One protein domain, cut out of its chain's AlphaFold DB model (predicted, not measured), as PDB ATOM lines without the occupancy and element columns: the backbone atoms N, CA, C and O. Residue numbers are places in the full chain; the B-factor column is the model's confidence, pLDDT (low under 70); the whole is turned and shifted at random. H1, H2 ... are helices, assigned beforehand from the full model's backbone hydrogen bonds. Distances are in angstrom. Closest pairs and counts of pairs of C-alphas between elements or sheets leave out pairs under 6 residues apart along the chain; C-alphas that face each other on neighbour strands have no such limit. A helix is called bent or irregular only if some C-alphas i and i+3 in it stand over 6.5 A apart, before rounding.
ATOM      1  N   ARG A  70     133.770 158.762 188.398       94.19
ATOM      2  CA  ARG A  70     132.746 158.613 187.353       94.19
ATOM      3  C   ARG A  70     133.268 159.039 185.982       94.19
ATOM      4  O   ARG A  70     132.975 158.368 184.994       94.19
ATOM      5  N   ASN A  71     134.002 160.148 185.905       95.94
ATOM      6  CA  ASN A  71     134.538 160.663 184.646       95.94
ATOM      7  C   ASN A  71     135.618 159.741 184.072       95.94
ATOM      8  O   ASN A  71     135.557 159.389 182.895       95.94
ATOM      9  N   VAL A  72     136.549 159.274 184.906       96.25
ATOM     10  CA  VAL A  72     137.584 158.314 184.485       96.25
ATOM     11  C   VAL A  72     136.960 156.986 184.045       96.25
ATOM     12  O   VAL A  72     137.321 156.444 182.999       96.25
ATOM     13  N   ASP A  73     135.957 156.488 184.767       95.88
ATOM     14  CA  ASP A  73     135.244 155.264 184.392       95.88
ATOM     15  C   ASP A  73     134.409 155.438 183.119       95.88
ATOM     16  O   ASP A  73     134.276 154.512 182.315       95.88
ATOM     17  N   TRP A  74     133.843 156.623 182.886       96.44
ATOM     18  CA  TRP A  74     133.163 156.933 181.630       96.44
ATOM     19  C   TRP A  74     134.138 156.921 180.449       96.44
ATOM     20  O   TRP A  74     133.822 156.335 179.410       96.44
ATOM     21  N   ILE A  75     135.336 157.486 180.621       97.25
ATOM     22  CA  ILE A  75     136.389 157.448 179.604       97.25
ATOM     23  C   ILE A  75     136.735 155.989 179.270       97.25
ATOM     24  O   ILE A  75     136.648 155.593 178.108       97.25
ATOM     25  N   ARG A  76     137.040 155.164 180.283       97.19
ATOM     26  CA  ARG A  76     137.373 153.739 180.099       97.19
ATOM     27  C   ARG A  76     136.277 152.969 179.358       97.19
ATOM     28  O   ARG A  76     136.573 152.151 178.494       97.19
ATOM     29  N   ARG A  77     135.004 153.225 179.683       97.12
ATOM     30  CA  ARG A  77     133.863 152.532 179.058       97.12
ATOM     31  C   ARG A  77     133.618 152.951 177.613       97.12
ATOM     32  O   ARG A  77     133.222 152.114 176.809       97.12
ATOM     33  N   THR A  78     133.796 154.230 177.290       96.88
ATOM     34  CA  THR A  78     133.530 154.747 175.936       96.88
ATOM     35  C   THR A  78     134.712 154.571 174.988       96.88
ATOM     36  O   THR A  78     134.509 154.519 173.776       96.88
ATOM     37  N   ARG A  79     135.928 154.442 175.527       96.25
ATOM     38  CA  ARG A  79     137.175 154.184 174.794       96.25
ATOM     39  C   ARG A  79     137.946 153.028 175.440       96.25
ATOM     40  O   ARG A  79     138.978 153.244 176.077       96.25
ATOM     41  N   PRO A  80     137.440 151.785 175.307       97.12
ATOM     42  CA  PRO A  80     138.065 150.609 175.914       97.12
ATOM     43  C   PRO A  80     139.462 150.323 175.350       97.12
ATOM     44  O   PRO A  80     140.288 149.727 176.034       97.12
ATOM     45  N   ASP A  81     139.747 150.790 174.133       96.56
ATOM     46  CA  ASP A  81     141.067 150.765 173.505       96.56
ATOM     47  C   ASP A  81     142.117 151.574 174.285       96.56
ATOM     48  O   ASP A  81     143.291 151.213 174.278       96.56
ATOM     49  N   ALA A  82     141.701 152.622 175.003       97.25
ATOM     50  CA  ALA A  82     142.570 153.474 175.816       97.25
ATOM     51  C   ALA A  82     142.655 153.052 177.295       97.25
ATOM     52  O   ALA A  82     143.462 153.606 178.042       97.25
ATOM     53  N   ALA A  83     141.859 152.075 177.746       97.25
ATOM     54  CA  ALA A  83     141.741 151.726 179.166       97.25
ATOM     55  C   ALA A  83     143.079 151.305 179.802       97.25
ATOM     56  O   ALA A  83     143.444 151.812 180.859       97.25
ATOM     57  N   SER A  84     143.858 150.456 179.125       97.81
ATOM     58  CA  SER A  84     145.169 150.020 179.634       97.81
ATOM     59  C   SER A  84     146.187 151.167 179.709       97.81
ATOM     60  O   SER A  84     147.001 151.206 180.635       97.81
ATOM     61  N   ALA A  85     146.127 152.121 178.774       98.12
ATOM     62  CA  ALA A  85     146.978 153.307 178.803       98.12
ATOM     63  C   ALA A  85     146.603 154.238 179.966       98.12
ATOM     64  O   ALA A  85     147.489 154.768 180.631       98.12
ATOM     65  N   ILE A  86     145.306 154.387 180.264       98.38
ATOM     66  CA  ILE A  86     144.822 155.120 181.444       98.38
ATOM     67  C   ILE A  86     145.376 154.495 182.719       98.38
ATOM     68  O   ILE A  86     145.958 155.207 183.530       98.38
ATOM     69  N   ASP A  87     145.245 153.179 182.879       98.00
ATOM     70  CA  ASP A  87     145.713 152.481 184.081       98.00
ATOM     71  C   ASP A  87     147.227 152.659 184.266       98.00
ATOM     72  O   ASP A  87     147.685 153.053 185.338       98.00
ATOM     73  N   THR A  88     147.989 152.516 183.178       98.31
ATOM     74  CA  THR A  88     149.439 152.759 183.168       98.31
ATOM     75  C   THR A  88     149.779 154.189 183.594       98.31
ATOM     76  O   THR A  88     150.669 154.391 184.415       98.31
ATOM     77  N   LEU A  89     149.071 155.192 183.065       98.38
ATOM     78  CA  LEU A  89     149.297 156.607 183.381       98.38
ATOM     79  C   LEU A  89     148.877 156.986 184.805       98.38
ATOM     80  O   LEU A  89     149.425 157.931 185.368       98.38
ATOM     81  N   LEU A  90     147.908 156.282 185.393       97.88
ATOM     82  CA  LEU A  90     147.517 156.470 186.790       97.88
ATOM     83  C   LEU A  90     148.551 155.849 187.741       97.88
ATOM     84  O   LEU A  90     148.830 156.395 188.814       97.88
ATOM     85  N   GLU A  91     149.170 154.735 187.370       97.69
ATOM     86  CA  GLU A  91     150.182 154.075 188.199       97.69
ATOM     87  C   GLU A  91     151.566 154.716 188.063       97.69
ATOM     88  O   GLU A  91     152.283 154.886 189.058       97.69
ATOM     89  N   HIS A  92     151.934 155.123 186.850       97.62
ATOM     90  CA  HIS A  92     153.281 155.554 186.509       97.62
ATOM     91  C   HIS A  92     153.308 157.008 186.015       97.62
ATOM     92  O   HIS A  92     152.695 157.331 184.997       97.62
ATOM     93  N   PRO A  93     154.056 157.899 186.699       95.62
ATOM     94  CA  PRO A  93     154.273 159.263 186.234       95.62
ATOM     95  C   PRO A  93     154.833 159.321 184.812       95.62
ATOM     96  O   PRO A  93     155.681 158.517 184.425       95.62
ATOM     97  N   THR A  94     154.411 160.336 184.060       93.69
ATOM     98  CA  THR A  94     154.887 160.603 182.703       93.69
ATOM     99  C   THR A  94     155.455 162.017 182.593       93.69
ATOM    100  O   THR A  94     154.959 162.942 183.230       93.69
ATOM    101  N   ALA A  95     156.492 162.195 181.772       91.75
ATOM    102  CA  ALA A  95     157.147 163.487 181.530       91.75
ATOM    103  C   ALA A  95     156.703 164.144 180.206       91.75
ATOM    104  O   ALA A  95     157.421 164.958 179.625       91.75
ATOM    105  N   ARG A  96     155.539 163.747 179.683       95.25
ATOM    106  CA  ARG A  96     155.012 164.242 178.407       95.25
ATOM    107  C   ARG A  96     154.622 165.728 178.508       95.25
ATOM    108  O   ARG A  96     154.036 166.126 179.514       95.25
ATOM    109  N   PRO A  97     154.884 166.550 177.471       96.75
ATOM    110  CA  PRO A  97     154.419 167.935 177.436       96.75
ATOM    111  C   PRO A  97     152.895 168.029 177.542       96.75
ATOM    112  O   PRO A  97     152.180 167.258 176.899       96.75
ATOM    113  N   LEU A  98     152.395 169.000 178.312       97.62
ATOM    114  CA  LEU A  98     150.955 169.186 178.471       97.62
ATOM    115  C   LEU A  98     150.318 169.655 177.149       97.62
ATOM    116  O   LEU A  98     150.769 170.647 176.569       97.62
ATOM    117  N   PRO A  99     149.262 168.981 176.662       96.19
ATOM    118  CA  PRO A  99     148.538 169.391 175.459       96.19
ATOM    119  C   PRO A  99     147.875 170.748 175.688       96.19
ATOM    120  O   PRO A  99     147.498 171.048 176.807       96.19
ATOM    121  N   THR A 100     147.650 171.567 174.662       93.56
ATOM    122  CA  THR A 100     146.961 172.866 174.829       93.56
ATOM    123  C   THR A 100     145.470 172.813 174.523       93.56
ATOM    124  O   THR A 100     144.708 173.598 175.080       93.56
ATOM    125  N   ARG A 101     145.043 171.891 173.656       95.88
ATOM    126  CA  ARG A 101     143.635 171.714 173.290       95.88
ATOM    127  C   ARG A 101     143.011 170.571 174.083       95.88
ATOM    128  O   ARG A 101     143.654 169.519 174.167       95.88
ATOM    129  N   PRO A 102     141.807 170.769 174.640       97.38
ATOM    130  CA  PRO A 102     141.093 169.698 175.303       97.38
ATOM    131  C   PRO A 102     140.576 168.693 174.274       97.38
ATOM    132  O   PRO A 102     140.278 169.045 173.135       97.38
ATOM    133  N   VAL A 103     140.473 167.443 174.694       98.12
ATOM    134  CA  VAL A 103     139.860 166.332 173.956       98.12
ATOM    135  C   VAL A 103     138.637 165.795 174.693       98.12
ATOM    136  O   VAL A 103     137.828 165.073 174.117       98.12
ATOM    137  N   PHE A 104     138.499 166.143 175.970       97.94
ATOM    138  CA  PHE A 104     137.470 165.644 176.857       97.94
ATOM    139  C   PHE A 104     136.839 166.798 177.631       97.94
ATOM    140  O   PHE A 104     137.529 167.666 178.163       97.94
ATOM    141  N   GLU A 105     135.515 166.792 177.712       97.00
ATOM    142  CA  GLU A 105     134.767 167.675 178.594       97.00
ATOM    143  C   GLU A 105     134.174 166.881 179.747       97.00
ATOM    144  O   GLU A 105     133.441 165.905 179.562       97.00
ATOM    145  N   PHE A 106     134.520 167.342 180.943       95.19
ATOM    146  CA  PHE A 106     134.188 166.717 182.208       95.19
ATOM    147  C   PHE A 106     132.686 166.824 182.499       95.19
ATOM    148  O   PHE A 106     132.084 167.890 182.374       95.19
ATOM    149  N   GLY A 107     132.077 165.716 182.912       93.19
ATOM    150  CA  GLY A 107     130.699 165.682 183.389       93.19
ATOM    151  C   GLY A 107     130.569 166.364 184.750       93.19
ATOM    152  O   GLY A 107     131.341 166.086 185.668       93.19
ATOM    153  N   GLU A 108     129.584 167.249 184.880       84.31
ATOM    154  CA  GLU A 108     129.371 168.087 186.064       84.31
ATOM    155  C   GLU A 108     128.483 167.407 187.118       84.31
ATOM    156  O   GLU A 108     127.637 166.551 186.819       84.31
ATOM    157  N   SER A 109     128.613 167.870 188.364       70.75
ATOM    158  CA  SER A 109     127.652 167.578 189.425       70.75
ATOM    159  C   SER A 109     126.249 168.052 189.009       70.75
ATOM    160  O   SER A 109     126.069 169.129 188.443       70.75
ATOM    161  N   GLY A 110     125.234 167.207 189.220       74.19
ATOM    162  CA  GLY A 110     123.864 167.455 188.733       74.19
ATOM    163  C   GLY A 110     123.478 166.694 187.458       74.19
ATOM    164  O   GLY A 110     122.382 166.892 186.939       74.19
ATOM    165  N   GLY A 111     124.334 165.785 186.983       76.56
ATOM    166  CA  GLY A 111     123.950 164.755 186.013       76.56
ATOM    167  C   GLY A 111     124.314 165.050 184.561       76.56
ATOM    168  O   GLY A 111     124.014 164.219 183.705       76.56
ATOM    169  N   ARG A 112     124.998 166.166 184.271       88.38
ATOM    170  CA  ARG A 112     125.539 166.418 182.929       88.38
ATOM    171  C   ARG A 112     126.536 165.314 182.581       88.38
ATOM    172  O   ARG A 112     127.471 165.053 183.335       88.38
ATOM    173  N   GLU A 113     126.318 164.650 181.454       90.50
ATOM    174  CA  GLU A 113     127.216 163.589 181.013       90.50
ATOM    175  C   GLU A 113     128.541 164.159 180.489       90.50
ATOM    176  O   GLU A 113     128.540 165.228 179.868       90.50
ATOM    177  N   PRO A 114     129.661 163.450 180.708       96.12
ATOM    178  CA  PRO A 114     130.916 163.778 180.050       96.12
ATOM    179  C   PRO A 114     130.799 163.610 178.533       96.12
ATOM    180  O   PRO A 114     129.954 162.850 178.047       96.12
ATOM    181  N   ARG A 115     131.662 164.285 177.770       97.06
ATOM    182  CA  ARG A 115     131.685 164.145 176.307       97.06
ATOM    183  C   ARG A 115     133.090 164.190 175.723       97.06
ATOM    184  O   ARG A 115     133.960 164.909 176.204       97.06
ATOM    185  N   TRP A 116     133.271 163.462 174.627       97.88
ATOM    186  CA  TRP A 116     134.436 163.606 173.761       97.88
ATOM    187  C   TRP A 116     134.292 164.859 172.897       97.88
ATOM    188  O   TRP A 116     133.220 165.122 172.347       97.88
ATOM    189  N   LEU A 117     135.375 165.619 172.780       97.88
ATOM    190  CA  LEU A 117     135.474 166.763 171.882       97.88
ATOM    191  C   LEU A 117     135.998 166.313 170.509       97.88
ATOM    192  O   LEU A 117     136.609 165.245 170.414       97.88
ATOM    193  N   PRO A 118     135.784 167.092 169.432       97.00
ATOM    194  CA  PRO A 118     136.254 166.733 168.091       97.00
ATOM    195  C   PRO A 118     137.755 166.425 168.021       97.00
ATOM    196  O   PRO A 118     138.167 165.556 167.264       97.00
ATOM    197  N   GLU A 119     138.568 167.084 168.845       96.75
ATOM    198  CA  GLU A 119     140.013 166.872 168.961       96.75
ATOM    199  C   GLU A 119     140.404 165.475 169.467       96.75
ATOM    200  O   GLU A 119     141.570 165.100 169.365       96.75
ATOM    201  N   ALA A 120     139.458 164.709 170.016       96.25
ATOM    202  CA  ALA A 120     139.661 163.308 170.374       96.25
ATOM    203  C   ALA A 120     139.674 162.372 169.152       96.25
ATOM    204  O   ALA A 120     140.121 161.227 169.260       96.25
ATOM    205  N   HIS A 121     139.134 162.831 168.018       89.69
ATOM    206  CA  HIS A 121     139.053 162.054 166.788       89.69
ATOM    207  C   HIS A 121     140.466 161.812 166.234       89.69
ATOM    208  O   HIS A 121     141.297 162.715 166.228       89.69
ATOM    209  N   ASP A 122     140.743 160.582 165.801       91.88
ATOM    210  CA  ASP A 122     142.030 160.116 165.251       91.88
ATOM    211  C   ASP A 122     143.227 160.048 166.211       91.88
ATOM    212  O   ASP A 122     144.323 159.678 165.786       91.88
ATOM    213  N   LEU A 123     143.049 160.344 167.500       96.50
ATOM    214  CA  LEU A 123     144.111 160.093 168.471       96.50
ATOM    215  C   LEU A 123     144.294 158.595 168.694       96.50
ATOM    216  O   LEU A 123     143.319 157.856 168.896       96.50
ATOM    217  N   ASP A 124     145.557 158.170 168.722       97.31
ATOM    218  CA  ASP A 124     145.894 156.849 169.224       97.31
ATOM    219  C   ASP A 124     145.499 156.720 170.712       97.31
ATOM    220  O   ASP A 124     145.310 157.726 171.412       97.31
ATOM    221  N   PRO A 125     145.329 155.486 171.216       97.50
ATOM    222  CA  PRO A 125     144.814 155.278 172.563       97.50
ATOM    223  C   PRO A 125     145.685 155.868 173.683       97.50
ATOM    224  O   PRO A 125     145.145 156.290 174.707       97.50
ATOM    225  N   GLU A 126     147.009 155.933 173.510       97.50
ATOM    226  CA  GLU A 126     147.925 156.476 174.521       97.50
ATOM    227  C   GLU A 126     147.863 158.005 174.576       97.50
ATOM    228  O   GLU A 126     147.882 158.604 175.659       97.50
ATOM    229  N   ASP A 127     147.784 158.654 173.415       97.75
ATOM    230  CA  ASP A 127     147.590 160.096 173.291       97.75
ATOM    231  C   ASP A 127     146.233 160.528 173.833       97.75
ATOM    232  O   ASP A 127     146.143 161.512 174.575       97.75
ATOM    233  N   LEU A 128     145.183 159.777 173.508       98.19
ATOM    234  CA  LEU A 128     143.847 160.039 174.014       98.19
ATOM    235  C   LEU A 128     143.787 159.919 175.539       98.19
ATOM    236  O   LEU A 128     143.289 160.834 176.194       98.19
ATOM    237  N   ALA A 129     144.304 158.819 176.099       98.25
ATOM    238  CA  ALA A 129     144.320 158.578 177.540       98.25
ATOM    239  C   ALA A 129     145.012 159.722 178.289       98.25
ATOM    240  O   ALA A 129     144.455 160.287 179.230       98.25
ATOM    241  N   PHE A 130     146.206 160.105 177.830       98.56
ATOM    242  CA  PHE A 130     146.969 161.185 178.443       98.56
ATOM    243  C   PHE A 130     146.226 162.519 178.382       98.56
ATOM    244  O   PHE A 130     146.081 163.188 179.404       98.56
ATOM    245  N   ARG A 131     145.713 162.903 177.209       98.50
ATOM    246  CA  ARG A 131     145.014 164.184 177.039       98.50
ATOM    247  C   ARG A 131     143.706 164.238 177.830       98.50
ATOM    248  O   ARG A 131     143.431 165.261 178.449       98.50
ATOM    249  N   ALA A 132     142.950 163.143 177.883       98.38
ATOM    250  CA  ALA A 132     141.719 163.070 178.665       98.38
ATOM    251  C   ALA A 132     141.988 163.203 180.175       98.38
ATOM    252  O   ALA A 132     141.297 163.952 180.862       98.38
ATOM    253  N   LEU A 133     143.032 162.541 180.693       98.50
ATOM    254  CA  LEU A 133     143.435 162.695 182.094       98.50
ATOM    255  C   LEU A 133     143.963 164.106 182.396       98.50
ATOM    256  O   LEU A 133     143.700 164.625 183.479       98.50
ATOM    257  N   VAL A 134     144.657 164.756 181.451       98.69
ATOM    258  CA  VAL A 134     145.040 166.175 181.579       98.69
ATOM    259  C   VAL A 134     143.799 167.057 181.708       98.69
ATOM    260  O   VAL A 134     143.768 167.938 182.567       98.69
ATOM    261  N   ASP A 135     142.770 166.826 180.894       98.56
ATOM    262  CA  ASP A 135     141.524 167.593 180.967       98.56
ATOM    263  C   ASP A 135     140.787 167.375 182.296       98.56
ATOM    264  O   ASP A 135     140.328 168.348 182.894       98.56
ATOM    265  N   CYS A 136     140.776 166.153 182.839       97.69
ATOM    266  CA  CYS A 136     140.299 165.903 184.204       97.69
ATOM    267  C   CYS A 136     141.115 166.682 185.251       97.69
ATOM    268  O   CYS A 136     140.549 167.358 186.109       97.69
ATOM    269  N   ALA A 137     142.448 166.633 185.175       98.00
ATOM    270  CA  ALA A 137     143.324 167.304 186.135       98.00
ATOM    271  C   ALA A 137     143.167 168.836 186.103       98.00
ATOM    272  O   ALA A 137     143.279 169.495 187.139       98.00
ATOM    273  N   ARG A 138     142.849 169.416 184.938       98.12
ATOM    274  CA  ARG A 138     142.570 170.854 184.786       98.12
ATOM    275  C   ARG A 138     141.350 171.311 185.569       98.12
ATOM    276  O   ARG A 138     141.362 172.423 186.089       98.12
ATOM    277  N   VAL A 139     140.318 170.475 185.668       96.88
ATOM    278  CA  VAL A 139     139.107 170.785 186.442       96.88
ATOM    279  C   VAL A 139     139.441 170.922 187.932       96.88
ATOM    280  O   VAL A 139     139.065 171.915 188.569       96.88
ATOM    281  N   GLY A 140     140.226 169.982 188.466       96.44
ATOM    282  CA  GLY A 140     140.746 170.049 189.835       96.44
ATOM    283  C   GLY A 140     141.640 171.273 190.057       96.44
ATOM    284  O   GLY A 140     141.406 172.064 190.973       96.44
TER     285      GLY A 140
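Overview. This is residues 70 to 140 of the 230 residues of an uncharacterized protein of Microbacterium sp. NIBRBAC000506063 (UniProt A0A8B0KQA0). Three helices set in a triangle make a small helical core, and a long link wraps round H3 and swings out in a loop to Gly 110. H1 and H2 meet at a corner, and H3 crosses H2 steeply. The printed part has 71 residues with three named helices, H1, H2 and H3 in that order, and no named strand; its class is all helix. It is compact, with a radius of gyration of the C-alphas of 11.4 A, and its C-alphas span 34 by 25 by 23 A.

Arrangement. Start with H1, residues 70 to 78, and pass its tight link to H2, residues 80 to 91. They touch only at the corner, H2 with residues 82 to 86 alone; the closest C-alphas, of Arg 76 and Ala 83, are 4.9 A apart. Their lines stand at a steep tilt of 40 degrees, opposite ways. Then look at H3, residues 125 to 140, which touches H2; the closest C-alphas, of Ala 82 and Pro 125, are 4.3 A apart. H2 and H3 run the same way at a steep tilt of 58 degrees. H3 only just touches H1, with 3 pairs of C-alphas within 8 A and with residues 132 to 136 alone; the closest C-alphas, of Val 72 and Leu 133, are 7.7 A apart. H1 and H3 run opposite ways at a shallow tilt of 19 degrees. In H1 every O i to N i+4 pair is within hydrogen-bond range; in H2 6 of 8 are, and in H3 11 of 12.

Along the chain. Find C-alpha 70 at (132.746, 158.613, 187.353), where H1 begins; it is 12.1 A long. H2 is 17.6 A long and irregular, with C-alphas 81 and 84 7.4 A apart. From C-alpha 125 at (144.814, 155.278, 172.563), H3 runs 23.1 A to C-alpha 140 at (140.746, 170.049, 189.835).

Size, cuts and confidence. Follow the long link, residues 92 to 124, where residues 104 to 105 pair antiparallel with 115 to 116. It holds the two C-alphas farthest apart, of Ala 95 and Gly 110, at 34.3 A. The printed part has no cut, its mean pLDDT is 95.4, and no printed residue is under 70.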